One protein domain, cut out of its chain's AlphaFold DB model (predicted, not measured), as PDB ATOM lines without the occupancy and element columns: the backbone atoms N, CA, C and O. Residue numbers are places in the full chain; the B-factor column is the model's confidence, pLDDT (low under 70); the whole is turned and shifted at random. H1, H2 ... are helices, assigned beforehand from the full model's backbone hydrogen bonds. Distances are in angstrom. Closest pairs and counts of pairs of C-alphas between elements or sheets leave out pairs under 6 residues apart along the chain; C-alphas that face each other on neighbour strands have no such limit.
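AT A GLANCE: This is residues 30 to 198 of the 292 residues of a protein of Rubritalea squalenifaciens DSM 18772 (UniProt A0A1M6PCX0). Two helical lobes sit end to end in a rod: H1, H2, H4 and H8 make one, and H3, H5, H6 and H7 the other, with the long H5 running along it. The printed part passes to and fro between the lobes, and H2 lies nearest the middle of the whole. It has 169 residues, with eight named helices, H1 to H8 in chain order, and no named strand; the class is all helix, and the packing is mostly crossed. The whole is compact, with a radius of gyration of the C-alphas of 17.9 A, and spans 65 by 32 by 27 A.

IN THESE COORDINATES: H1, residues 37 to 54, begins at C-alpha 37 (-3.764, -26.771, 39.694) and is 25.5 A long. H2 is residues 62 to 70. H3, residues 77 to 90, is 20.3 A long. H4 is residues 103 to 113, 15.3 A long. H5, residues 131 to 154, is the longest helix at 35.1 A, from (-6.854, -14.699, 36.003) to (-24.889, -24.395, 7.546). H6 is residues 160 to 169, and H7 residues 173 to 178. H8, residues 186 to 195, ends at C-alpha 195 (15.288, -24.045, 39.826).

HOW THE PARTS SIT: H1 touches H4 with residues 38 to 42 alone, closest at the C-alphas of His 38 and Pro 103, 4.7 A, at a steep tilt of 62 degrees. It touches H2 with residues 39 to 43 alone, closest at the C-alphas of Phe 40 and Glu 62, 6.1 A. H2 and H4 touch about perpendicular, at 85 degrees, with the C-alphas of His 69 and Asp 106 closest at 6.8 A. H4 also touches H8, closest at the C-alphas of Lys 111 and Arg 192, 5.2 A. H2 is close to H5 but not clearly touching, the C-alphas of Arg 63 and Met 131 being closest at 6.9 A. H3 and H5 touch, closest at the C-alphas of Ala 89 and Asn 146, 4.6 A; their tilt of 37 degrees is only just steep. H5 and H6 form a helical hairpin; H5 touches H6 with residues 145 to 149 alone, closest at the C-alphas of Val 145 and Leu 166, 6.9 A. H3 touches H6, closest at the C-alphas of Leu 85 and Val 167, 5.9 A. H7 touches H3, closest at the C-alphas of Thr 176 and Glu 78, 5.4 A, and H5, closest at those of Leu 175 and Leu 134, 6.6 A. H8 is apart from H3, H5, H6 and H7. In H1 to H8 every O i to N i+4 pair is within hydrogen-bond range.

THE WHOLE: The two C-alphas farthest apart, those of Gly 55 and Gly 156, are 65.0 A apart. The printed part has no cut. The links H3 to H4 and H4 to H5, of 12 and 17 residues, are long. The mean pLDDT of the printed part is 94.1, and residues 125 to 128 are under 70.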
ATOM      1  N   LYS A  30      -5.736 -18.602  44.988       84.19
ATOM      2  CA  LYS A  30      -6.618 -19.676  44.554       84.19
ATOM      3  C   LYS A  30      -6.640 -19.752  43.054       84.19
ATOM      4  O   LYS A  30      -6.755 -18.731  42.388       84.19
ATOM      5  N   GLN A  31      -6.682 -20.961  42.511       86.38
ATOM      6  CA  GLN A  31      -6.837 -21.111  41.069       86.38
ATOM      7  C   GLN A  31      -8.203 -20.610  40.576       86.38
ATOM      8  O   GLN A  31      -8.311 -20.186  39.429       86.38
ATOM      9  N   GLN A  32      -9.229 -20.616  41.439       86.56
ATOM     10  CA  GLN A  32     -10.620 -20.310  41.080       86.56
ATOM     11  C   GLN A  32     -11.096 -21.197  39.909       86.56
ATOM     12  O   GLN A  32     -10.768 -22.379  39.850       86.56
ATOM     13  N   ASN A  33     -11.857 -20.656  38.955       85.88
ATOM     14  CA  ASN A  33     -12.306 -21.392  37.775       85.88
ATOM     15  C   ASN A  33     -11.227 -21.433  36.675       85.88
ATOM     16  O   ASN A  33     -11.520 -21.241  35.497       85.88
ATOM     17  N   VAL A  34      -9.961 -21.649  37.026       90.69
ATOM     18  CA  VAL A  34      -8.846 -21.783  36.076       90.69
ATOM     19  C   VAL A  34      -8.273 -23.186  36.197       90.69
ATOM     20  O   VAL A  34      -8.081 -23.687  37.302       90.69
ATOM     21  N   GLY A  35      -7.997 -23.838  35.068       91.12
ATOM     22  CA  GLY A  35      -7.430 -25.186  35.028       91.12
ATOM     23  C   GLY A  35      -5.944 -25.250  35.394       91.12
ATOM     24  O   GLY A  35      -5.209 -25.936  34.702       91.12
ATOM     25  N   SER A  36      -5.498 -24.542  36.437       94.00
ATOM     26  CA  SER A  36      -4.085 -24.266  36.743       94.00
ATOM     27  C   SER A  36      -3.531 -24.998  37.973       94.00
ATOM     28  O   SER A  36      -2.445 -24.664  38.441       94.00
ATOM     29  N   CYS A  37      -4.210 -26.025  38.501       93.38
ATOM     30  CA  CYS A  37      -3.764 -26.771  39.694       93.38
ATOM     31  C   CYS A  37      -2.312 -27.280  39.608       93.38
ATOM     32  O   CYS A  37      -1.589 -27.294  40.602       93.38
ATOM     33  N   HIS A  38      -1.853 -27.647  38.410       95.81
ATOM     34  CA  HIS A  38      -0.472 -28.060  38.163       95.81
ATOM     35  C   HIS A  38       0.537 -26.912  38.325       95.81
ATOM     36  O   HIS A  38       1.632 -27.138  38.839       95.81
ATOM     37  N   THR A  39       0.173 -25.688  37.936       96.62
ATOM     38  CA  THR A  39       0.993 -24.483  38.117       96.62
ATOM     39  C   THR A  39       1.147 -24.177  39.599       96.62
ATOM     40  O   THR A  39       2.271 -24.050  40.080       96.62
ATOM     41  N   PHE A  40       0.031 -24.162  40.332       95.00
ATOM     42  CA  PHE A  40       0.014 -23.968  41.783       95.00
ATOM     43  C   PHE A  40       0.869 -25.019  42.501       95.00
ATOM     44  O   PHE A  40       1.700 -24.684  43.342       95.00
ATOM     45  N   ALA A  41       0.724 -26.296  42.136       95.56
ATOM     46  CA  ALA A  41       1.520 -27.366  42.725       95.56
ATOM     47  C   ALA A  41       3.020 -27.242  42.407       95.56
ATOM     48  O   ALA A  41       3.856 -27.491  43.275       95.56
ATOM     49  N   THR A  42       3.370 -26.833  41.184       97.88
ATOM     50  CA  THR A  42       4.767 -26.618  40.777       97.88
ATOM     51  C   THR A  42       5.423 -25.516  41.597       97.88
ATOM     52  O   THR A  42       6.524 -25.717  42.111       97.88
ATOM     53  N   LEU A  43       4.751 -24.370  41.742       96.69
ATOM     54  CA  LEU A  43       5.281 -23.256  42.527       96.69
ATOM     55  C   LEU A  43       5.360 -23.606  44.007       96.69
ATOM     56  O   LEU A  43       6.414 -23.412  44.598       96.69
ATOM     57  N   ALA A  44       4.334 -24.248  44.569       95.06
ATOM     58  CA  ALA A  44       4.362 -24.686  45.961       95.06
ATOM     59  C   ALA A  44       5.552 -25.622  46.264       95.06
ATOM     60  O   ALA A  44       6.203 -25.471  47.298       95.06
ATOM     61  N   LEU A  45       5.890 -26.559  45.369       96.31
ATOM     62  CA  LEU A  45       7.093 -27.382  45.541       96.31
ATOM     63  C   LEU A  45       8.379 -26.545  45.494       96.31
ATOM     64  O   LEU A  45       9.271 -26.746  46.316       96.31
ATOM     65  N   LEU A  46       8.477 -25.600  44.558       97.12
ATOM     66  CA  LEU A  46       9.667 -24.763  44.403       97.12
ATOM     67  C   LEU A  46       9.868 -23.792  45.574       97.12
ATOM     68  O   LEU A  46      10.992 -23.612  46.036       97.12
ATOM     69  N   GLU A  47       8.791 -23.196  46.074       95.69
ATOM     70  CA  GLU A  47       8.786 -22.337  47.261       95.69
ATOM     71  C   GLU A  47       9.203 -23.111  48.510       95.69
ATOM     72  O   GLU A  47       9.993 -22.611  49.313       95.69
ATOM     73  N   ALA A  48       8.745 -24.359  48.645       94.50
ATOM     74  CA  ALA A  48       9.156 -25.225  49.741       94.50
ATOM     75  C   ALA A  48      10.658 -25.536  49.685       94.50
ATOM     76  O   ALA A  48      11.341 -25.400  50.696       94.50
ATOM     77  N   GLU A  49      11.202 -25.883  48.513       95.38
ATOM     78  CA  GLU A  49      12.652 -26.064  48.359       95.38
ATOM     79  C   GLU A  49      13.417 -24.760  48.625       95.38
ATOM     80  O   GLU A  49      14.481 -24.777  49.243       95.38
ATOM     81  N   TYR A  50      12.877 -23.607  48.216       95.69
ATOM     82  CA  TYR A  50      13.489 -22.312  48.510       95.69
ATOM     83  C   TYR A  50      13.562 -22.045  50.014       95.69
ATOM     84  O   TYR A  50      14.606 -21.600  50.498       95.69
ATOM     85  N   TYR A  51      12.504 -22.371  50.755       94.38
ATOM     86  CA  TYR A  51      12.501 -22.308  52.212       94.38
ATOM     87  C   TYR A  51      13.509 -23.284  52.829       94.38
ATOM     88  O   TYR A  51      14.302 -22.876  53.672       94.38
ATOM     89  N   LEU A  52      13.538 -24.544  52.381       92.56
ATOM     90  CA  LEU A  52      14.469 -25.560  52.886       92.56
ATOM     91  C   LEU A  52      15.941 -25.173  52.667       92.56
ATOM     92  O   LEU A  52      16.784 -25.487  53.501       92.56
ATOM     93  N   VAL A  53      16.258 -24.487  51.564       94.12
ATOM     94  CA  VAL A  53      17.626 -24.037  51.262       94.12
ATOM     95  C   VAL A  53      17.990 -22.736  51.978       94.12
ATOM     96  O   VAL A  53      19.121 -22.599  52.436       94.12
ATOM     97  N   ASN A  54      17.070 -21.772  52.060       94.44
ATOM     98  CA  ASN A  54      17.397 -20.398  52.464       94.44
ATOM     99  C   ASN A  54      16.809 -19.977  53.821       94.44
ATOM    100  O   ASN A  54      17.047 -18.854  54.258       94.44
ATOM    101  N   GLY A  55      15.982 -20.813  54.453       92.44
ATOM    102  CA  GLY A  55      15.300 -20.516  55.717       92.44
ATOM    103  C   GLY A  55      14.244 -19.405  55.637       92.44
ATOM    104  O   GLY A  55      13.788 -18.915  56.669       92.44
ATOM    105  N   ARG A  56      13.860 -18.971  54.430       91.56
ATOM    106  CA  ARG A  56      12.909 -17.870  54.208       91.56
ATOM    107  C   ARG A  56      11.909 -18.209  53.113       91.56
ATOM    108  O   ARG A  56      12.257 -18.864  52.134       91.56
ATOM    109  N   THR A  57      10.680 -17.735  53.274       92.50
ATOM    110  CA  THR A  57       9.608 -17.926  52.292       92.50
ATOM    111  C   THR A  57       9.770 -16.973  51.112       92.50
ATOM    112  O   THR A  57      10.351 -15.890  51.236       92.50
ATOM    113  N   ILE A  58       9.227 -17.376  49.971       94.31
ATOM    114  CA  ILE A  58       9.126 -16.581  48.751       94.31
ATOM    115  C   ILE A  58       7.743 -16.819  48.154       94.31
ATOM    116  O   ILE A  58       7.251 -17.937  48.246       94.31
ATOM    117  N   ASP A  59       7.151 -15.781  47.567       94.19
ATOM    118  CA  ASP A  59       5.837 -15.871  46.928       94.19
ATOM    119  C   ASP A  59       6.030 -15.688  45.417       94.19
ATOM    120  O   ASP A  59       6.378 -14.597  44.940       94.19
ATOM    121  N   LEU A  60       5.886 -16.779  44.672       96.25
ATOM    122  CA  LEU A  60       6.020 -16.835  43.221       96.25
ATOM    123  C   LEU A  60       4.660 -16.609  42.554       96.25
ATOM    124  O   LEU A  60       3.616 -16.944  43.091       96.25
ATOM    125  N   SER A  61       4.669 -16.033  41.355       95.38
ATOM    126  CA  SER A  61       3.437 -15.710  40.634       95.38
ATOM    127  C   SER A  61       2.906 -16.900  39.833       95.38
ATOM    128  O   SER A  61       3.454 -17.233  38.771       95.38
ATOM    129  N   GLU A  62       1.771 -17.486  40.238       95.19
ATOM    130  CA  GLU A  62       1.071 -18.470  39.400       95.19
ATOM    131  C   GLU A  62       0.590 -17.842  38.099       95.19
ATOM    132  O   GLU A  62       0.536 -18.518  37.074       95.19
ATOM    133  N   ARG A  63       0.276 -16.542  38.096       94.69
ATOM    134  CA  ARG A  63      -0.153 -15.846  36.880       94.69
ATOM    135  C   ARG A  63       0.965 -15.812  35.856       94.69
ATOM    136  O   ARG A  63       0.693 -16.051  34.679       94.69
ATOM    137  N   ASP A  64       2.191 -15.505  36.271       96.12
ATOM    138  CA  ASP A  64       3.338 -15.457  35.367       96.12
ATOM    139  C   ASP A  64       3.588 -16.833  34.742       96.12
ATOM    140  O   ASP A  64       3.657 -16.956  33.517       96.12
ATOM    141  N   LEU A  65       3.637 -17.884  35.568       97.31
ATOM    142  CA  LEU A  65       3.877 -19.241  35.083       97.31
ATOM    143  C   LEU A  65       2.714 -19.772  34.229       97.31
ATOM    144  O   LEU A  65       2.947 -20.287  33.136       97.31
ATOM    145  N   PHE A  66       1.462 -19.584  34.654       97.19
ATOM    146  CA  PHE A  66       0.291 -20.042  33.902       97.19
ATOM    147  C   PHE A  66       0.123 -19.301  32.569       97.19
ATOM    148  O   PHE A  66      -0.238 -19.895  31.554       97.19
ATOM    149  N   THR A  67       0.444 -18.007  32.513       96.12
ATOM    150  CA  THR A  67       0.414 -17.267  31.242       96.12
ATOM    151  C   THR A  67       1.465 -17.816  30.273       96.12
ATOM    152  O   THR A  67       1.175 -18.014  29.091       96.12
ATOM    153  N   ARG A  68       2.668 -18.153  30.764       95.88
ATOM    154  CA  ARG A  68       3.700 -18.826  29.952       95.88
ATOM    155  C   ARG A  68       3.232 -20.195  29.476       95.88
ATOM    156  O   ARG A  68       3.479 -20.545  28.323       95.88
ATOM    157  N   HIS A  69       2.540 -20.935  30.340       97.06
ATOM    158  CA  HIS A  69       1.920 -22.207  29.997       97.06
ATOM    159  C   HIS A  69       0.948 -22.055  28.816       97.06
ATOM    160  O   HIS A  69       1.114 -22.716  27.787       97.06
ATOM    161  N   LEU A  70      -0.015 -21.134  28.918       95.94
ATOM    162  CA  LEU A  70      -1.000 -20.866  27.862       95.94
ATOM    163  C   LEU A  70      -0.352 -20.475  26.530       95.94
ATOM    164  O   LEU A  70      -0.842 -20.843  25.460       95.94
ATOM    165  N   MET A  71       0.752 -19.731  26.597       95.19
ATOM    166  CA  MET A  71       1.509 -19.266  25.436       95.19
ATOM    167  C   MET A  71       2.459 -20.319  24.851       95.19
ATOM    168  O   MET A  71       3.145 -20.033  23.871       95.19
ATOM    169  N   ARG A  72       2.517 -21.545  25.389       93.12
ATOM    170  CA  ARG A  72       3.424 -22.583  24.884       93.12
ATOM    171  C   ARG A  72       3.166 -22.877  23.400       93.12
ATOM    172  O   ARG A  72       2.107 -23.379  23.023       93.12
ATOM    173  N   GLY A  73       4.189 -22.628  22.581       92.00
ATOM    174  CA  GLY A  73       4.138 -22.791  21.125       92.00
ATOM    175  C   GLY A  73       3.694 -21.541  20.358       92.00
ATOM    176  O   GLY A  73       3.568 -21.620  19.142       92.00
ATOM    177  N   TYR A  74       3.489 -20.413  21.041       95.44
ATOM    178  CA  TYR A  74       3.146 -19.119  20.452       95.44
ATOM    179  C   TYR A  74       4.192 -18.065  20.826       95.44
ATOM    180  O   TYR A  74       4.803 -18.131  21.894       95.44
ATOM    181  N   ARG A  75       4.394 -17.072  19.957       94.12
ATOM    182  CA  ARG A  75       5.371 -15.990  20.162       94.12
ATOM    183  C   ARG A  75       4.795 -14.830  20.969       94.12
ATOM    184  O   ARG A  75       5.545 -14.099  21.608       94.12
ATOM    185  N   SER A  76       3.474 -14.661  20.956       95.88
ATOM    186  CA  SER A  76       2.774 -13.588  21.665       95.88
ATOM    187  C   SER A  76       1.413 -14.042  22.197       95.88
ATOM    188  O   SER A  76       0.871 -15.074  21.788       95.88
ATOM    189  N   SER A  77       0.847 -13.265  23.126       96.12
ATOM    190  CA  SER A  77      -0.519 -13.480  23.613       96.12
ATOM    191  C   SER A  77      -1.549 -13.297  22.496       96.12
ATOM    192  O   SER A  77      -2.537 -14.025  22.460       96.12
ATOM    193  N   GLU A  78      -1.292 -12.391  21.551       97.38
ATOM    194  CA  GLU A  78      -2.139 -12.186  20.374       97.38
ATOM    195  C   GLU A  78      -2.183 -13.445  19.501       97.38
ATOM    196  O   GLU A  78      -3.263 -13.928  19.162       97.38
ATOM    197  N   GLU A  79      -1.017 -14.014  19.180       97.69
ATOM    198  CA  GLU A  79      -0.916 -15.237  18.380       97.69
ATOM    199  C   GLU A  79      -1.600 -16.413  19.087       97.69
ATOM    200  O   GLU A  79      -2.344 -17.171  18.462       97.69
ATOM    201  N   MET A  80      -1.419 -16.521  20.407       97.69
ATOM    202  CA  MET A  80      -2.078 -17.525  21.237       97.69
ATOM    203  C   MET A  80      -3.607 -17.397  21.179       97.69
ATOM    204  O   MET A  80      -4.288 -18.382  20.882       97.69
ATOM    205  N   ILE A  81      -4.157 -16.199  21.406       98.25
ATOM    206  CA  ILE A  81      -5.608 -15.961  21.366       98.25
ATOM    207  C   ILE A  81      -6.138 -16.248  19.960       98.25
ATOM    208  O   ILE A  81      -7.072 -17.038  19.806       98.25
ATOM    209  N   ARG A  82      -5.498 -15.696  18.923       98.31
ATOM    210  CA  ARG A  82      -5.867 -15.904  17.517       98.31
ATOM    211  C   ARG A  82      -5.876 -17.385  17.143       98.31
ATOM    212  O   ARG A  82      -6.824 -17.853  16.508       98.31
ATOM    213  N   GLY A  83      -4.862 -18.141  17.564       98.06
ATOM    214  CA  GLY A  83      -4.769 -19.584  17.348       98.06
ATOM    215  C   GLY A  83      -5.903 -20.356  18.025       98.06
ATOM    216  O   GLY A  83      -6.519 -21.228  17.408       98.06
ATOM    217  N   GLN A  84      -6.249 -20.004  19.269       98.12
ATOM    218  CA  GLN A  84      -7.372 -20.625  19.976       98.12
ATOM    219  C   GLN A  84      -8.735 -20.291  19.354       98.12
ATOM    220  O   GLN A  84      -9.569 -21.188  19.219       98.12
ATOM    221  N   LEU A  85      -8.967 -19.038  18.949       98.56
ATOM    222  CA  LEU A  85     -10.203 -18.637  18.268       98.56
ATOM    223  C   LEU A  85     -10.332 -19.325  16.902       98.56
ATOM    224  O   LEU A  85     -11.393 -19.851  16.573       98.56
ATOM    225  N   THR A  86      -9.234 -19.424  16.149       98.50
ATOM    226  CA  THR A  86      -9.195 -20.176  14.886       98.50
ATOM    227  C   THR A  86      -9.566 -21.642  15.118       98.50
ATOM    228  O   THR A  86     -10.447 -22.174  14.445       98.50
ATOM    229  N   ALA A  87      -8.976 -22.296  16.125       98.25
ATOM    230  CA  ALA A  87      -9.332 -23.670  16.478       98.25
ATOM    231  C   ALA A  87     -10.819 -23.817  16.865       98.25
ATOM    232  O   ALA A  87     -11.455 -24.803  16.483       98.25
ATOM    233  N   ALA A  88     -11.386 -22.828  17.565       98.38
ATOM    234  CA  ALA A  88     -12.797 -22.803  17.952       98.38
ATOM    235  C   ALA A  88     -13.750 -22.666  16.752       98.38
ATOM    236  O   ALA A  88     -14.834 -23.255  16.751       98.38
ATOM    237  N   ALA A  89     -13.346 -21.951  15.697       98.31
ATOM    238  CA  ALA A  89     -14.121 -21.866  14.458       98.31
ATOM    239  C   ALA A  89     -14.243 -23.240  13.766       98.31
ATOM    240  O   ALA A  89     -15.271 -23.576  13.170       98.31
ATOM    241  N   HIS A  90     -13.210 -24.079  13.875       97.69
ATOM    242  CA  HIS A  90     -13.216 -25.410  13.271       97.69
ATOM    243  C   HIS A  90     -14.004 -26.436  14.088       97.69
ATOM    244  O   HIS A  90     -14.737 -27.226  13.490       97.69
ATOM    245  N   LYS A  91     -13.917 -26.409  15.423       96.88
ATOM    246  CA  LYS A  91     -14.601 -27.369  16.303       96.88
ATOM    247  C   LYS A  91     -14.924 -26.787  17.678       96.88
ATOM    248  O   LYS A  91     -14.249 -25.874  18.144       96.88
ATOM    249  N   LYS A  92     -15.904 -27.378  18.368       96.62
ATOM    250  CA  LYS A  92     -16.176 -27.059  19.775       96.62
ATOM    251  C   LYS A  92     -14.985 -27.493  20.632       96.62
ATOM    252  O   LYS A  92     -14.565 -28.648  20.579       96.62
ATOM    253  N   LEU A  93     -14.432 -26.561  21.401       96.38
ATOM    254  CA  LEU A  93     -13.305 -26.810  22.298       96.38
ATOM    255  C   LEU A  93     -13.797 -27.112  23.719       96.38
ATOM    256  O   LEU A  93     -14.882 -26.688  24.114       96.38
ATOM    257  N   SER A  94     -12.982 -27.837  24.489       92.44
ATOM    258  CA  SER A  94     -13.214 -28.035  25.927       92.44
ATOM    259  C   SER A  94     -13.190 -26.687  26.671       92.44
ATOM    260  O   SER A  94     -12.394 -25.820  26.290       92.44
ATOM    261  N   PRO A  95     -13.979 -26.504  27.750       87.88
ATOM    262  CA  PRO A  95     -13.918 -25.302  28.588       87.88
ATOM    263  C   PRO A  95     -12.497 -24.958  29.054       87.88
ATOM    264  O   PRO A  95     -12.110 -23.796  29.013       87.88
ATOM    265  N   PHE A  96     -11.682 -25.968  29.365       90.56
ATOM    266  CA  PHE A  96     -10.293 -25.816  29.821       90.56
ATOM    267  C   PHE A  96      -9.262 -26.080  28.708       90.56
ATOM    268  O   PHE A  96      -8.144 -26.529  28.966       90.56
ATOM    269  N   TYR A  97      -9.631 -25.880  27.435       94.50
ATOM    270  CA  TYR A  97      -8.722 -26.102  26.307       94.50
ATOM    271  C   TYR A  97      -7.434 -25.284  26.465       94.50
ATOM    272  O   TYR A  97      -7.506 -24.064  26.607       94.50
ATOM    273  N   LYS A  98      -6.288 -25.982  26.399       94.19
ATOM    274  CA  LYS A  98      -4.918 -25.472  26.619       94.19
ATOM    275  C   LYS A  98      -4.605 -24.986  28.042       94.19
ATOM    276  O   LYS A  98      -3.518 -24.472  28.245       94.19
ATOM    277  N   GLU A  99      -5.507 -25.175  29.002       93.50
ATOM    278  CA  GLU A  99      -5.239 -24.856  30.410       93.50
ATOM    279  C   GLU A  99      -4.634 -26.043  31.153       93.50
ATOM    280  O   GLU A  99      -3.713 -25.855  31.925       93.50
ATOM    281  N   ALA A 100      -5.134 -27.258  30.904       86.94
ATOM    282  CA  ALA A 100      -4.714 -28.446  31.638       86.94
ATOM    283  C   ALA A 100      -3.312 -28.933  31.241       86.94
ATOM    284  O   ALA A 100      -3.007 -29.097  30.055       86.94
ATOM    285  N   ALA A 101      -2.503 -29.273  32.245       90.06
ATOM    286  CA  ALA A 101      -1.145 -29.772  32.062       90.06
ATOM    287  C   ALA A 101      -0.692 -30.726  33.177       90.06
ATOM    288  O   ALA A 101      -1.503 -31.318  33.883       90.06
ATOM    289  N   SER A 102       0.629 -30.883  33.312       92.69
ATOM    290  CA  SER A 102       1.267 -31.592  34.422       92.69
ATOM    291  C   SER A 102       2.322 -30.702  35.084       92.69
ATOM    292  O   SER A 102       2.951 -29.913  34.371       92.69
ATOM    293  N   PRO A 103       2.588 -30.870  36.392       96.75
ATOM    294  CA  PRO A 103       3.611 -30.090  37.092       96.75
ATOM    295  C   PRO A 103       5.012 -30.161  36.458       96.75
ATOM    296  O   PRO A 103       5.734 -29.172  36.424       96.75
ATOM    297  N   VAL A 104       5.375 -31.303  35.857       96.50
ATOM    298  CA  VAL A 104       6.653 -31.467  35.130       96.50
ATOM    299  C   VAL A 104       6.784 -30.441  34.001       96.50
ATOM    300  O   VAL A 104       7.798 -29.761  33.894       96.50
ATOM    301  N   SER A 105       5.734 -30.300  33.184       96.25
ATOM    302  CA  SER A 105       5.732 -29.364  32.053       96.25
ATOM    303  C   SER A 105       5.892 -27.917  32.505       96.25
ATOM    304  O   SER A 105       6.464 -27.112  31.777       96.25
ATOM    305  N   ASP A 106       5.328 -27.570  33.654       97.94
ATOM    306  CA  ASP A 106       5.428 -26.220  34.188       97.94
ATOM    307  C   ASP A 106       6.806 -25.979  34.793       97.94
ATOM    308  O   ASP A 106       7.387 -24.916  34.589       97.94
ATOM    309  N   PHE A 107       7.391 -26.982  35.445       98.06
ATOM    310  CA  PHE A 107       8.758 -26.882  35.939       98.06
ATOM    311  C   PHE A 107       9.784 -26.707  34.814       98.06
ATOM    312  O   PHE A 107      10.723 -25.924  34.960       98.06
ATOM    313  N   ASP A 108       9.579 -27.348  33.660       97.50
ATOM    314  CA  ASP A 108      10.406 -27.109  32.470       97.50
ATOM    315  C   ASP A 108      10.348 -25.636  32.027       97.50
ATOM    316  O   ASP A 108      11.372 -25.047  31.668       97.50
ATOM    317  N   LEU A 109       9.172 -24.999  32.113       97.38
ATOM    318  CA  LEU A 109       9.029 -23.565  31.844       97.38
ATOM    319  C   LEU A 109       9.766 -22.721  32.888       97.38
ATOM    320  O   LEU A 109      10.416 -21.744  32.512       97.38
ATOM    321  N   VAL A 110       9.730 -23.107  34.168       98.00
ATOM    322  CA  VAL A 110      10.518 -22.439  35.216       98.00
ATOM    323  C   VAL A 110      12.015 -22.537  34.918       98.00
ATOM    324  O   VAL A 110      12.719 -21.531  34.986       98.00
ATOM    325  N   LYS A 111      12.524 -23.712  34.536       97.50
ATOM    326  CA  LYS A 111      13.952 -23.889  34.214       97.50
ATOM    327  C   LYS A 111      14.384 -23.121  32.969       97.50
ATOM    328  O   LYS A 111      15.524 -22.660  32.910       97.50
ATOM    329  N   ALA A 112      13.500 -22.971  31.988       96.19
ATOM    330  CA  ALA A 112      13.796 -22.231  30.767       96.19
ATOM    331  C   ALA A 112      13.736 -20.709  30.981       96.19
ATOM    332  O   ALA A 112      14.624 -19.973  30.539       96.19
ATOM    333  N   TYR A 113      12.710 -20.226  31.683       96.19
ATOM    334  CA  TYR A 113      12.352 -18.806  31.680       96.19
ATOM    335  C   TYR A 113      12.321 -18.139  33.053       96.19
ATOM    336  O   TYR A 113      12.242 -16.912  33.117       96.19
ATOM    337  N   GLY A 114      12.368 -18.917  34.131       97.25
ATOM    338  CA  GLY A 114      12.092 -18.436  35.478       97.25
ATOM    339  C   GLY A 114      10.631 -18.059  35.696       97.25
ATOM    340  O   GLY A 114       9.796 -18.148  34.793       97.25
ATOM    341  N   VAL A 115      10.335 -17.610  36.914       97.56
ATOM    342  CA  VAL A 115       9.007 -17.138  37.332       97.56
ATOM    343  C   VAL A 115       9.166 -15.848  38.124       97.56
ATOM    344  O   VAL A 115      10.132 -15.693  38.874       97.56
ATOM    345  N   ALA A 116       8.264 -14.899  37.890       97.31
ATOM    346  CA  ALA A 116       8.228 -13.636  38.613       97.31
ATOM    347  C   ALA A 116       7.760 -13.815  40.062       97.31
ATOM    348  O   ALA A 116       7.086 -14.790  40.393       97.31
ATOM    349  N   LEU A 117       8.064 -12.846  40.923       95.88
ATOM    350  CA  LEU A 117       7.451 -12.788  42.247       95.88
ATOM    351  C   LEU A 117       5.988 -12.363  42.124       95.88
ATOM    352  O   LEU A 117       5.639 -11.550  41.262       95.88
ATOM    353  N   GLU A 118       5.151 -12.832  43.045       93.88
ATOM    354  CA  GLU A 118       3.732 -12.473  43.086       93.88
ATOM    355  C   GLU A 118       3.532 -10.950  43.130       93.88
ATOM    356  O   GLU A 118       2.712 -10.397  42.403       93.88
ATOM    357  N   LYS A 119       4.353 -10.232  43.903       92.38
ATOM    358  CA  LYS A 119       4.279  -8.764  44.000       92.38
ATOM    359  C   LYS A 119       4.522  -8.027  42.671       92.38
ATOM    360  O   LYS A 119       4.115  -6.879  42.529       92.38
ATOM    361  N   GLU A 120       5.209  -8.646  41.709       93.50
ATOM    362  CA  GLU A 120       5.501  -8.051  40.394       93.50
ATOM    363  C   GLU A 120       4.404  -8.369  39.367       93.50
ATOM    364  O   GLU A 120       4.091  -7.559  38.477       93.50
ATOM    365  N   VAL A 121       3.817  -9.564  39.483       92.44
ATOM    366  CA  VAL A 121       2.753 -10.074  38.612       92.44
ATOM    367  C   VAL A 121       1.665 -10.741  39.469       92.44
ATOM    368  O   VAL A 121       1.600 -11.963  39.519       92.44
ATOM    369  N   PRO A 122       0.777  -9.973  40.121       90.62
ATOM    370  CA  PRO A 122      -0.207 -10.558  41.032       90.62
ATOM    371  C   PRO A 122      -1.225 -11.456  40.318       90.62
ATOM    372  O   PRO A 122      -1.726 -11.089  39.240       90.62
ATOM    373  N   TYR A 123      -1.559 -12.602  40.923       86.56
ATOM    374  CA  TYR A 123      -2.595 -13.513  40.426       86.56
ATOM    375  C   TYR A 123      -3.983 -12.863  40.464       86.56
ATOM    376  O   TYR A 123      -4.676 -12.779  39.441       86.56
ATOM    377  N   GLU A 124      -4.331 -12.315  41.626       80.25
ATOM    378  CA  GLU A 124      -5.453 -11.403  41.831       80.25
ATOM    379  C   GLU A 124      -4.928  -9.985  42.072       80.25
ATOM    380  O   GLU A 124      -3.910  -9.769  42.724       80.25
ATOM    381  N   SER A 125      -5.613  -8.990  41.514       69.50
ATOM    382  CA  SER A 125      -5.250  -7.582  41.644       69.50
ATOM    383  C   SER A 125      -6.496  -6.786  41.992       69.50
ATOM    384  O   SER A 125      -7.510  -6.911  41.314       69.50
ATOM    385  N   SER A 126      -6.413  -5.913  42.996       63.72
ATOM    386  CA  SER A 126      -7.545  -5.084  43.434       63.72
ATOM    387  C   SER A 126      -8.079  -4.144  42.343       63.72
ATOM    388  O   SER A 126      -9.220  -3.703  42.417       63.72
ATOM    389  N   PHE A 127      -7.267  -3.842  41.323       53.47
ATOM    390  CA  PHE A 127      -7.565  -2.846  40.286       53.47
ATOM    391  C   PHE A 127      -7.536  -3.421  38.864       53.47
ATOM    392  O   PHE A 127      -7.568  -2.675  37.883       53.47
ATOM    393  N   SER A 128      -7.426  -4.745  38.704       62.47
ATOM    394  CA  SER A 128      -7.475  -5.366  37.380       62.47
ATOM    395  C   SER A 128      -8.128  -6.744  37.404       62.47
ATOM    396  O   SER A 128      -8.071  -7.417  38.429       62.47
ATOM    397  N   PRO A 129      -8.733  -7.190  36.284       73.31
ATOM    398  CA  PRO A 129      -9.336  -8.514  36.226       73.31
ATOM    399  C   PRO A 129      -8.313  -9.589  36.607       73.31
ATOM    400  O   PRO A 129      -7.228  -9.652  36.013       73.31
ATOM    401  N   GLY A 130      -8.666 -10.412  37.594       83.69
ATOM    402  CA  GLY A 130      -7.889 -11.587  37.981       83.69
ATOM    403  C   GLY A 130      -7.881 -12.648  36.879       83.69
ATOM    404  O   GLY A 130      -8.643 -12.567  35.906       83.69
ATOM    405  N   MET A 131      -7.030 -13.664  37.029       90.25
ATOM    406  CA  MET A 131      -6.854 -14.699  36.003       90.25
ATOM    407  C   MET A 131      -8.169 -15.400  35.625       90.25
ATOM    408  O   MET A 131      -8.434 -15.581  34.438       90.25
ATOM    409  N   SER A 132      -9.040 -15.718  36.591       89.44
ATOM    410  CA  SER A 132     -10.326 -16.380  36.303       89.44
ATOM    411  C   SER A 132     -11.207 -15.571  35.355       89.44
ATOM    412  O   SER A 132     -11.708 -16.115  34.375       89.44
ATOM    413  N   MET A 133     -11.328 -14.257  35.571       91.44
ATOM    414  CA  MET A 133     -12.119 -13.387  34.693       91.44
ATOM    415  C   MET A 133     -11.547 -13.334  33.271       91.44
ATOM    416  O   MET A 133     -12.301 -13.313  32.296       91.44
ATOM    417  N   LEU A 134     -10.216 -13.314  33.136       93.81
ATOM    418  CA  LEU A 134      -9.552 -13.334  31.828       93.81
ATOM    419  C   LEU A 134      -9.823 -14.652  31.091       93.81
ATOM    420  O   LEU A 134     -10.136 -14.639  29.899       93.81
ATOM    421  N   MET A 135      -9.762 -15.778  31.803       95.06
ATOM    422  CA  MET A 135     -10.021 -17.097  31.225       95.06
ATOM    423  C   MET A 135     -11.490 -17.297  30.858       95.06
ATOM    424  O   MET A 135     -11.778 -17.791  29.767       95.06
ATOM    425  N   ASP A 136     -12.426 -16.842  31.691       94.50
ATOM    426  CA  ASP A 136     -13.858 -16.857  31.374       94.50
ATOM    427  C   ASP A 136     -14.166 -16.017  30.131       94.50
ATOM    428  O   ASP A 136     -14.885 -16.464  29.232       94.50
ATOM    429  N   LYS A 137     -13.536 -14.845  30.000       96.00
ATOM    430  CA  LYS A 137     -13.651 -14.027  28.790       96.00
ATOM    431  C   LYS A 137     -13.134 -14.759  27.548       96.00
ATOM    432  O   LYS A 137     -13.837 -14.803  26.539       96.00
ATOM    433  N   LEU A 138     -11.954 -15.384  27.613       97.25
ATOM    434  CA  LEU A 138     -11.405 -16.159  26.492       97.25
ATOM    435  C   LEU A 138     -12.320 -17.335  26.107       97.25
ATOM    436  O   LEU A 138     -12.565 -17.577  24.924       97.25
ATOM    437  N   ARG A 139     -12.875 -18.053  27.089       97.19
ATOM    438  CA  ARG A 139     -13.839 -19.148  26.872       97.19
ATOM    439  C   ARG A 139     -15.108 -18.668  26.173       97.19
ATOM    440  O   ARG A 139     -15.572 -19.329  25.238       97.19
ATOM    441  N   ASN A 140     -15.631 -17.514  26.580       97.38
ATOM    442  CA  ASN A 140     -16.801 -16.900  25.962       97.38
ATOM    443  C   ASN A 140     -16.533 -16.526  24.500       97.38
ATOM    444  O   ASN A 140     -17.326 -16.893  23.635       97.38
ATOM    445  N   LEU A 141     -15.384 -15.910  24.199       97.88
ATOM    446  CA  LEU A 141     -14.988 -15.602  22.820       97.88
ATOM    447  C   LEU A 141     -14.881 -16.871  21.959       97.88
ATOM    448  O   LEU A 141     -15.445 -16.926  20.867       97.88
ATOM    449  N   ARG A 142     -14.246 -17.941  22.464       98.31
ATOM    450  CA  ARG A 142     -14.190 -19.243  21.759       98.31
ATOM    451  C   ARG A 142     -15.589 -19.792  21.466       98.31
ATOM    452  O   ARG A 142     -15.828 -20.326  20.384       98.31
ATOM    453  N   THR A 143     -16.518 -19.649  22.407       98.25
ATOM    454  CA  THR A 143     -17.903 -20.122  22.260       98.25
ATOM    455  C   THR A 143     -18.668 -19.317  21.208       98.25
ATOM    456  O   THR A 143     -19.336 -19.902  20.355       98.25
ATOM    457  N   GLN A 144     -18.528 -17.989  21.214       98.19
ATOM    458  CA  GLN A 144     -19.139 -17.096  20.225       98.19
ATOM    459  C   GLN A 144     -18.611 -17.364  18.809       98.19
ATOM    460  O   GLN A 144     -19.402 -17.510  17.872       98.19
ATOM    461  N   VAL A 145     -17.291 -17.528  18.662       98.50
ATOM    462  CA  VAL A 145     -16.662 -17.883  17.383       98.50
ATOM    463  C   VAL A 145     -17.149 -19.246  16.895       98.50
ATOM    464  O   VAL A 145     -17.523 -19.379  15.733       98.50
ATOM    465  N   ASN A 146     -17.218 -20.255  17.768       98.56
ATOM    466  CA  ASN A 146     -17.713 -21.578  17.385       98.56
ATOM    467  C   ASN A 146     -19.180 -21.548  16.914       98.56
ATOM    468  O   ASN A 146     -19.514 -22.180  15.907       98.56
ATOM    469  N   LYS A 147     -20.047 -20.797  17.608       98.25
ATOM    470  CA  LYS A 147     -21.459 -20.635  17.234       98.25
ATOM    471  C   LYS A 147     -21.596 -19.960  15.868       98.25
ATOM    472  O   LYS A 147     -22.275 -20.494  14.994       98.25
ATOM    473  N   SER A 148     -20.893 -18.847  15.666       98.06
ATOM    474  CA  SER A 148     -20.913 -18.090  14.407       98.06
ATOM    475  C   SER A 148     -20.364 -18.924  13.245       98.06
ATOM    476  O   SER A 148     -20.998 -19.045  12.200       98.06
ATOM    477  N   ALA A 149     -19.236 -19.609  13.449       98.06
ATOM    478  CA  ALA A 149     -18.656 -20.504  12.453       98.06
ATOM    479  C   ALA A 149     -19.589 -21.671  12.089       98.06
ATOM    480  O   ALA A 149     -19.650 -22.071  10.929       98.06
ATOM    481  N   SER A 150     -20.343 -22.207  13.053       97.88
ATOM    482  CA  SER A 150     -21.325 -23.268  12.793       97.88
ATOM    483  C   SER A 150     -22.472 -22.776  11.902       97.88
ATOM    484  O   SER A 150     -22.840 -23.473  10.962       97.88
ATOM    485  N   GLN A 151     -22.961 -21.550  12.114       97.44
ATOM    486  CA  GLN A 151     -23.964 -20.916  11.242       97.44
ATOM    487  C   GLN A 151     -23.426 -20.637   9.827       97.44
ATOM    488  O   GLN A 151     -24.140 -20.749   8.827       97.44
ATOM    489  N   MET A 152     -22.141 -20.294   9.711       97.19
ATOM    490  CA  MET A 152     -21.483 -20.119   8.411       97.19
ATOM    491  C   MET A 152     -21.352 -21.444   7.654       97.19
ATOM    492  O   MET A 152     -21.508 -21.463   6.435       97.19
ATOM    493  N   LYS A 153     -21.107 -22.558   8.359       96.81
ATOM    494  CA  LYS A 153     -21.083 -23.903   7.759       96.81
ATOM    495  C   LYS A 153     -22.453 -24.289   7.214       96.81
ATOM    496  O   LYS A 153     -22.537 -24.722   6.072       96.81
ATOM    497  N   THR A 154     -23.520 -24.071   7.983       96.44
ATOM    498  CA  THR A 154     -24.889 -24.395   7.546       96.44
ATOM    499  C   THR A 154     -25.371 -23.527   6.385       96.44
ATOM    500  O   THR A 154     -26.194 -23.975   5.599       96.44
ATOM    501  N   SER A 155     -24.857 -22.302   6.247       95.88
ATOM    502  CA  SER A 155     -25.204 -21.384   5.148       95.88
ATOM    503  C   SER A 155     -24.273 -21.471   3.928       95.88
ATOM    504  O   SER A 155     -24.396 -20.654   3.020       95.88
ATOM    505  N   GLY A 156     -23.319 -22.412   3.901       95.00
ATOM    506  CA  GLY A 156     -22.371 -22.570   2.787       95.00
ATOM    507  C   GLY A 156     -21.318 -21.456   2.671       95.00
ATOM    508  O   GLY A 156     -20.626 -21.364   1.662       95.00
ATOM    509  N   ARG A 157     -21.166 -20.606   3.695       95.06
ATOM    510  CA  ARG A 157     -20.247 -19.447   3.715       95.06
ATOM    511  C   ARG A 157     -18.941 -19.712   4.470       95.06
ATOM    512  O   ARG A 157     -18.180 -18.786   4.753       95.06
ATOM    513  N   PHE A 158     -18.680 -20.959   4.854       96.12
ATOM    514  CA  PHE A 158     -17.494 -21.315   5.627       96.12
ATOM    515  C   PHE A 158     -16.259 -21.434   4.723       96.12
ATOM    516  O   PHE A 158     -16.055 -22.444   4.056       96.12
ATOM    517  N   SER A 159     -15.417 -20.400   4.726       96.94
ATOM    518  CA  SER A 159     -14.137 -20.371   4.011       96.94
ATOM    519  C   SER A 159     -13.003 -19.895   4.920       96.94
ATOM    520  O   SER A 159     -13.238 -19.319   5.984       96.94
ATOM    521  N   ARG A 160     -11.751 -20.097   4.492       96.62
ATOM    522  CA  ARG A 160     -10.565 -19.631   5.230       96.62
ATOM    523  C   ARG A 160     -10.594 -18.119   5.483       96.62
ATOM    524  O   ARG A 160     -10.342 -17.696   6.607       96.62
ATOM    525  N   ALA A 161     -10.933 -17.328   4.465       97.62
ATOM    526  CA  ALA A 161     -11.040 -15.874   4.586       97.62
ATOM    527  C   ALA A 161     -12.160 -15.474   5.559       97.62
ATOM    528  O   ALA A 161     -11.982 -14.597   6.401       97.62
ATOM    529  N   ALA A 162     -13.292 -16.178   5.508       97.38
ATOM    530  CA  ALA A 162     -14.414 -15.911   6.394       97.38
ATOM    531  C   ALA A 162     -14.081 -16.242   7.866       97.38
ATOM    532  O   ALA A 162     -14.442 -15.482   8.762       97.38
ATOM    533  N   VAL A 163     -13.316 -17.315   8.118       97.75
ATOM    534  CA  VAL A 163     -12.776 -17.637   9.454       97.75
ATOM    535  C   VAL A 163     -11.797 -16.568   9.932       97.75
ATOM    536  O   VAL A 163     -11.890 -16.143  11.079       97.75
ATOM    537  N   GLN A 164     -10.877 -16.108   9.079       97.88
ATOM    538  CA  GLN A 164      -9.928 -15.051   9.446       97.88
ATOM    539  C   GLN A 164     -10.647 -13.756   9.837       97.88
ATOM    540  O   GLN A 164     -10.316 -13.171  10.867       97.88
ATOM    541  N   ASN A 165     -11.666 -13.355   9.073       98.19
ATOM    542  CA  ASN A 165     -12.486 -12.186   9.387       98.19
ATOM    543  C   ASN A 165     -13.242 -12.364  10.711       98.19
ATOM    544  O   ASN A 165     -13.183 -11.483  11.567       98.19
ATOM    545  N   LEU A 166     -13.887 -13.519  10.914       98.19
ATOM    546  CA  LEU A 166     -14.601 -13.833  12.153       98.19
ATOM    547  C   LEU A 166     -13.673 -13.787  13.376       98.19
ATOM    548  O   LEU A 166     -14.034 -13.217  14.403       98.19
ATOM    549  N   VAL A 167     -12.482 -14.380  13.267       98.25
ATOM    550  CA  VAL A 167     -11.479 -14.373  14.339       98.25
ATOM    551  C   VAL A 167     -11.025 -12.948  14.632       98.25
ATOM    552  O   VAL A 167     -11.034 -12.559  15.794       98.25
ATOM    553  N   SER A 168     -10.686 -12.159  13.610       97.69
ATOM    554  CA  SER A 168     -10.259 -10.765  13.785       97.69
ATOM    555  C   SER A 168     -11.330  -9.897  14.453       97.69
ATOM    556  O   SER A 168     -10.988  -9.092  15.309       97.69
ATOM    557  N   GLN A 169     -12.616 -10.107  14.149       97.62
ATOM    558  CA  GLN A 169     -13.734  -9.410  14.810       97.62
ATOM    559  C   GLN A 169     -13.882  -9.746  16.302       97.62
ATOM    560  O   GLN A 169     -14.453  -8.958  17.048       97.62
ATOM    561  N   HIS A 170     -13.395 -10.912  16.734       97.50
ATOM    562  CA  HIS A 170     -13.463 -11.369  18.127       97.50
ATOM    563  C   HIS A 170     -12.122 -11.240  18.864       97.50
ATOM    564  O   HIS A 170     -12.015 -11.673  20.014       97.50
ATOM    565  N   MET A 171     -11.092 -10.676  18.225       97.50
ATOM    566  CA  MET A 171      -9.858 -10.321  18.919       97.50
ATOM    567  C   MET A 171     -10.144  -9.211  19.932       97.50
ATOM    568  O   MET A 171     -10.913  -8.291  19.669       97.50
ATOM    569  N   ASP A 172      -9.520  -9.310  21.104       94.50
ATOM    570  CA  ASP A 172      -9.713  -8.361  22.195       94.50
ATOM    571  C   ASP A 172      -8.356  -7.868  22.702       94.50
ATOM    572  O   ASP A 172      -7.592  -8.613  23.326       94.50
ATOM    573  N   ASP A 173      -8.053  -6.599  22.438       93.38
ATOM    574  CA  ASP A 173      -6.759  -5.997  22.774       93.38
ATOM    575  C   ASP A 173      -6.523  -5.931  24.285       93.38
ATOM    576  O   ASP A 173      -5.398  -6.098  24.761       93.38
ATOM    577  N   ARG A 174      -7.589  -5.753  25.078       92.75
ATOM    578  CA  ARG A 174      -7.480  -5.731  26.542       92.75
ATOM    579  C   ARG A 174      -7.115  -7.115  27.064       92.75
ATOM    580  O   ARG A 174      -6.243  -7.223  27.922       92.75
ATOM    581  N   LEU A 175      -7.747  -8.169  26.548       94.12
ATOM    582  CA  LEU A 175      -7.403  -9.551  26.884       94.12
ATOM    583  C   LEU A 175      -5.962  -9.869  26.462       94.12
ATOM    584  O   LEU A 175      -5.193 -10.392  27.268       94.12
ATOM    585  N   THR A 176      -5.582  -9.474  25.246       94.44
ATOM    586  CA  THR A 176      -4.228  -9.641  24.695       94.44
ATOM    587  C   THR A 176      -3.173  -8.981  25.581       94.44
ATOM    588  O   THR A 176      -2.183  -9.617  25.949       94.44
ATOM    589  N   SER A 177      -3.408  -7.733  25.991       93.00
ATOM    590  CA  SER A 177      -2.527  -6.991  26.894       93.00
ATOM    591  C   SER A 177      -2.448  -7.638  28.281       93.00
ATOM    592  O   SER A 177      -1.356  -7.820  28.821       93.00
ATOM    593  N   LYS A 178      -3.579  -8.051  28.867       92.50
ATOM    594  CA  LYS A 178      -3.616  -8.623  30.227       92.50
ATOM    595  C   LYS A 178      -3.038 -10.039  30.324       92.50
ATOM    596  O   LYS A 178      -2.589 -10.405  31.412       92.50
ATOM    597  N   LEU A 179      -3.026 -10.796  29.227       93.38
ATOM    598  CA  LEU A 179      -2.366 -12.102  29.104       93.38
ATOM    599  C   LEU A 179      -0.960 -12.004  28.485       93.38
ATOM    600  O   LEU A 179      -0.394 -13.016  28.086       93.38
ATOM    601  N   SER A 180      -0.388 -10.804  28.369       93.56
ATOM    602  CA  SER A 180       0.991 -10.652  27.903       93.56
ATOM    603  C   SER A 180       1.998 -10.948  29.019       93.56
ATOM    604  O   SER A 180       1.788 -10.628  30.192       93.56
ATOM    605  N   ILE A 181       3.129 -11.547  28.645       92.00
ATOM    606  CA  ILE A 181       4.264 -11.724  29.550       92.00
ATOM    607  C   ILE A 181       4.998 -10.392  29.668       92.00
ATOM    608  O   ILE A 181       5.596  -9.923  28.702       92.00
ATOM    609  N   LYS A 182       5.001  -9.800  30.868       90.00
ATOM    610  CA  LYS A 182       5.819  -8.608  31.143       90.00
ATOM    611  C   LYS A 182       7.293  -8.924  30.864       90.00
ATOM    612  O   LYS A 182       7.756  -9.927  31.402       90.00
ATOM    613  N   PRO A 183       8.049  -8.144  30.082       88.31
ATOM    614  CA  PRO A 183       9.465  -8.422  29.835       88.31
ATOM    615  C   PRO A 183      10.346  -8.071  31.049       88.31
ATOM    616  O   PRO A 183       9.931  -7.332  31.934       88.31
ATOM    617  N   ASN A 184      11.572  -8.604  31.075       84.69
ATOM    618  CA  ASN A 184      12.701  -8.109  31.886       84.69
ATOM    619  C   ASN A 184      12.497  -7.996  33.413       84.69
ATOM    620  O   ASN A 184      12.999  -7.066  34.038       84.69
ATOM    621  N   LEU A 185      11.813  -8.958  34.038       93.25
ATOM    622  CA  LEU A 185      11.738  -9.041  35.503       93.25
ATOM    623  C   LEU A 185      12.970  -9.761  36.070       93.25
ATOM    624  O   LEU A 185      13.251 -10.899  35.689       93.25
ATOM    625  N   SER A 186      13.700  -9.102  36.976       91.69
ATOM    626  CA  SER A 186      14.959  -9.610  37.548       91.69
ATOM    627  C   SER A 186      14.764 -10.888  38.369       91.69
ATOM    628  O   SER A 186      15.599 -11.793  38.312       91.69
ATOM    629  N   SER A 187      13.626 -11.004  39.056       96.06
ATOM    630  CA  SER A 187      13.211 -12.193  39.805       96.06
ATOM    631  C   SER A 187      13.276 -13.470  38.975       96.06
ATOM    632  O   SER A 187      13.816 -14.469  39.442       96.06
ATOM    633  N   ARG A 188      12.823 -13.432  37.718       97.00
ATOM    634  CA  ARG A 188      12.818 -14.606  36.841       97.00
ATOM    635  C   ARG A 188      14.204 -15.193  36.664       97.00
ATOM    636  O   ARG A 188      14.358 -16.405  36.757       97.00
ATOM    637  N   ASN A 189      15.217 -14.356  36.461       96.00
ATOM    638  CA  ASN A 189      16.584 -14.845  36.333       96.00
ATOM    639  C   ASN A 189      17.028 -15.539  37.623       96.00
ATOM    640  O   ASN A 189      17.530 -16.658  37.554       96.00
ATOM    641  N   SER A 190      16.796 -14.939  38.789       96.69
ATOM    642  CA  SER A 190      17.153 -15.547  40.078       96.69
ATOM    643  C   SER A 190      16.433 -16.880  40.313       96.69
ATOM    644  O   SER A 190      17.073 -17.872  40.658       96.69
ATOM    645  N   ILE A 191      15.123 -16.938  40.054       97.94
ATOM    646  CA  ILE A 191      14.323 -18.161  40.213       97.94
ATOM    647  C   ILE A 191      14.718 -19.232  39.202       97.94
ATOM    648  O   ILE A 191      14.770 -20.407  39.553       97.94
ATOM    649  N   ARG A 192      15.066 -18.849  37.970       97.88
ATOM    650  CA  ARG A 192      15.580 -19.779  36.963       97.88
ATOM    651  C   ARG A 192      16.859 -20.464  37.442       97.88
ATOM    652  O   ARG A 192      16.931 -21.688  37.409       97.88
ATOM    653  N   HIS A 193      17.843 -19.693  37.909       97.06
ATOM    654  CA  HIS A 193      19.101 -20.251  38.424       97.06
ATOM    655  C   HIS A 193      18.870 -21.119  39.664       97.06
ATOM    656  O   HIS A 193      19.489 -22.170  39.801       97.06
ATOM    657  N   PHE A 194      17.949 -20.721  40.547       97.69
ATOM    658  CA  PHE A 194      17.564 -21.544  41.690       97.69
ATOM    659  C   PHE A 194      16.941 -22.880  41.247       97.69
ATOM    660  O   PHE A 194      17.393 -23.942  41.667       97.69
ATOM    661  N   ALA A 195      15.968 -22.851  40.332       97.88
ATOM    662  CA  ALA A 195      15.288 -24.045  39.826       97.88
ATOM    663  C   ALA A 195      16.221 -25.005  39.064       97.88
ATOM    664  O   ALA A 195      15.978 -26.210  39.033       97.88
ATOM    665  N   GLN A 196      17.306 -24.501  38.466       97.50
ATOM    666  CA  GLN A 196      18.305 -25.328  37.781       97.50
ATOM    667  C   GLN A 196      19.045 -26.299  38.711       97.50
ATOM    668  O   GLN A 196      19.533 -27.316  38.225       97.50
ATOM    669  N   GLN A 197      19.071 -26.037  40.021       97.12
ATOM    670  CA  GLN A 197      19.688 -26.912  41.028       97.12
ATOM    671  C   GLN A 197      18.869 -28.174  41.319       97.12
ATOM    672  O   GLN A 197      19.306 -29.022  42.094       97.12
ATOM    673  N   PHE A 198      17.673 -28.284  40.736       97.06
ATOM    674  CA  PHE A 198      16.748 -29.369  41.005       97.06
ATOM    675  C   PHE A 198      16.327 -30.092  39.723       97.06
ATOM    676  O   PHE A 198      16.266 -29.551  38.608       97.06
TER     677      PHE A 198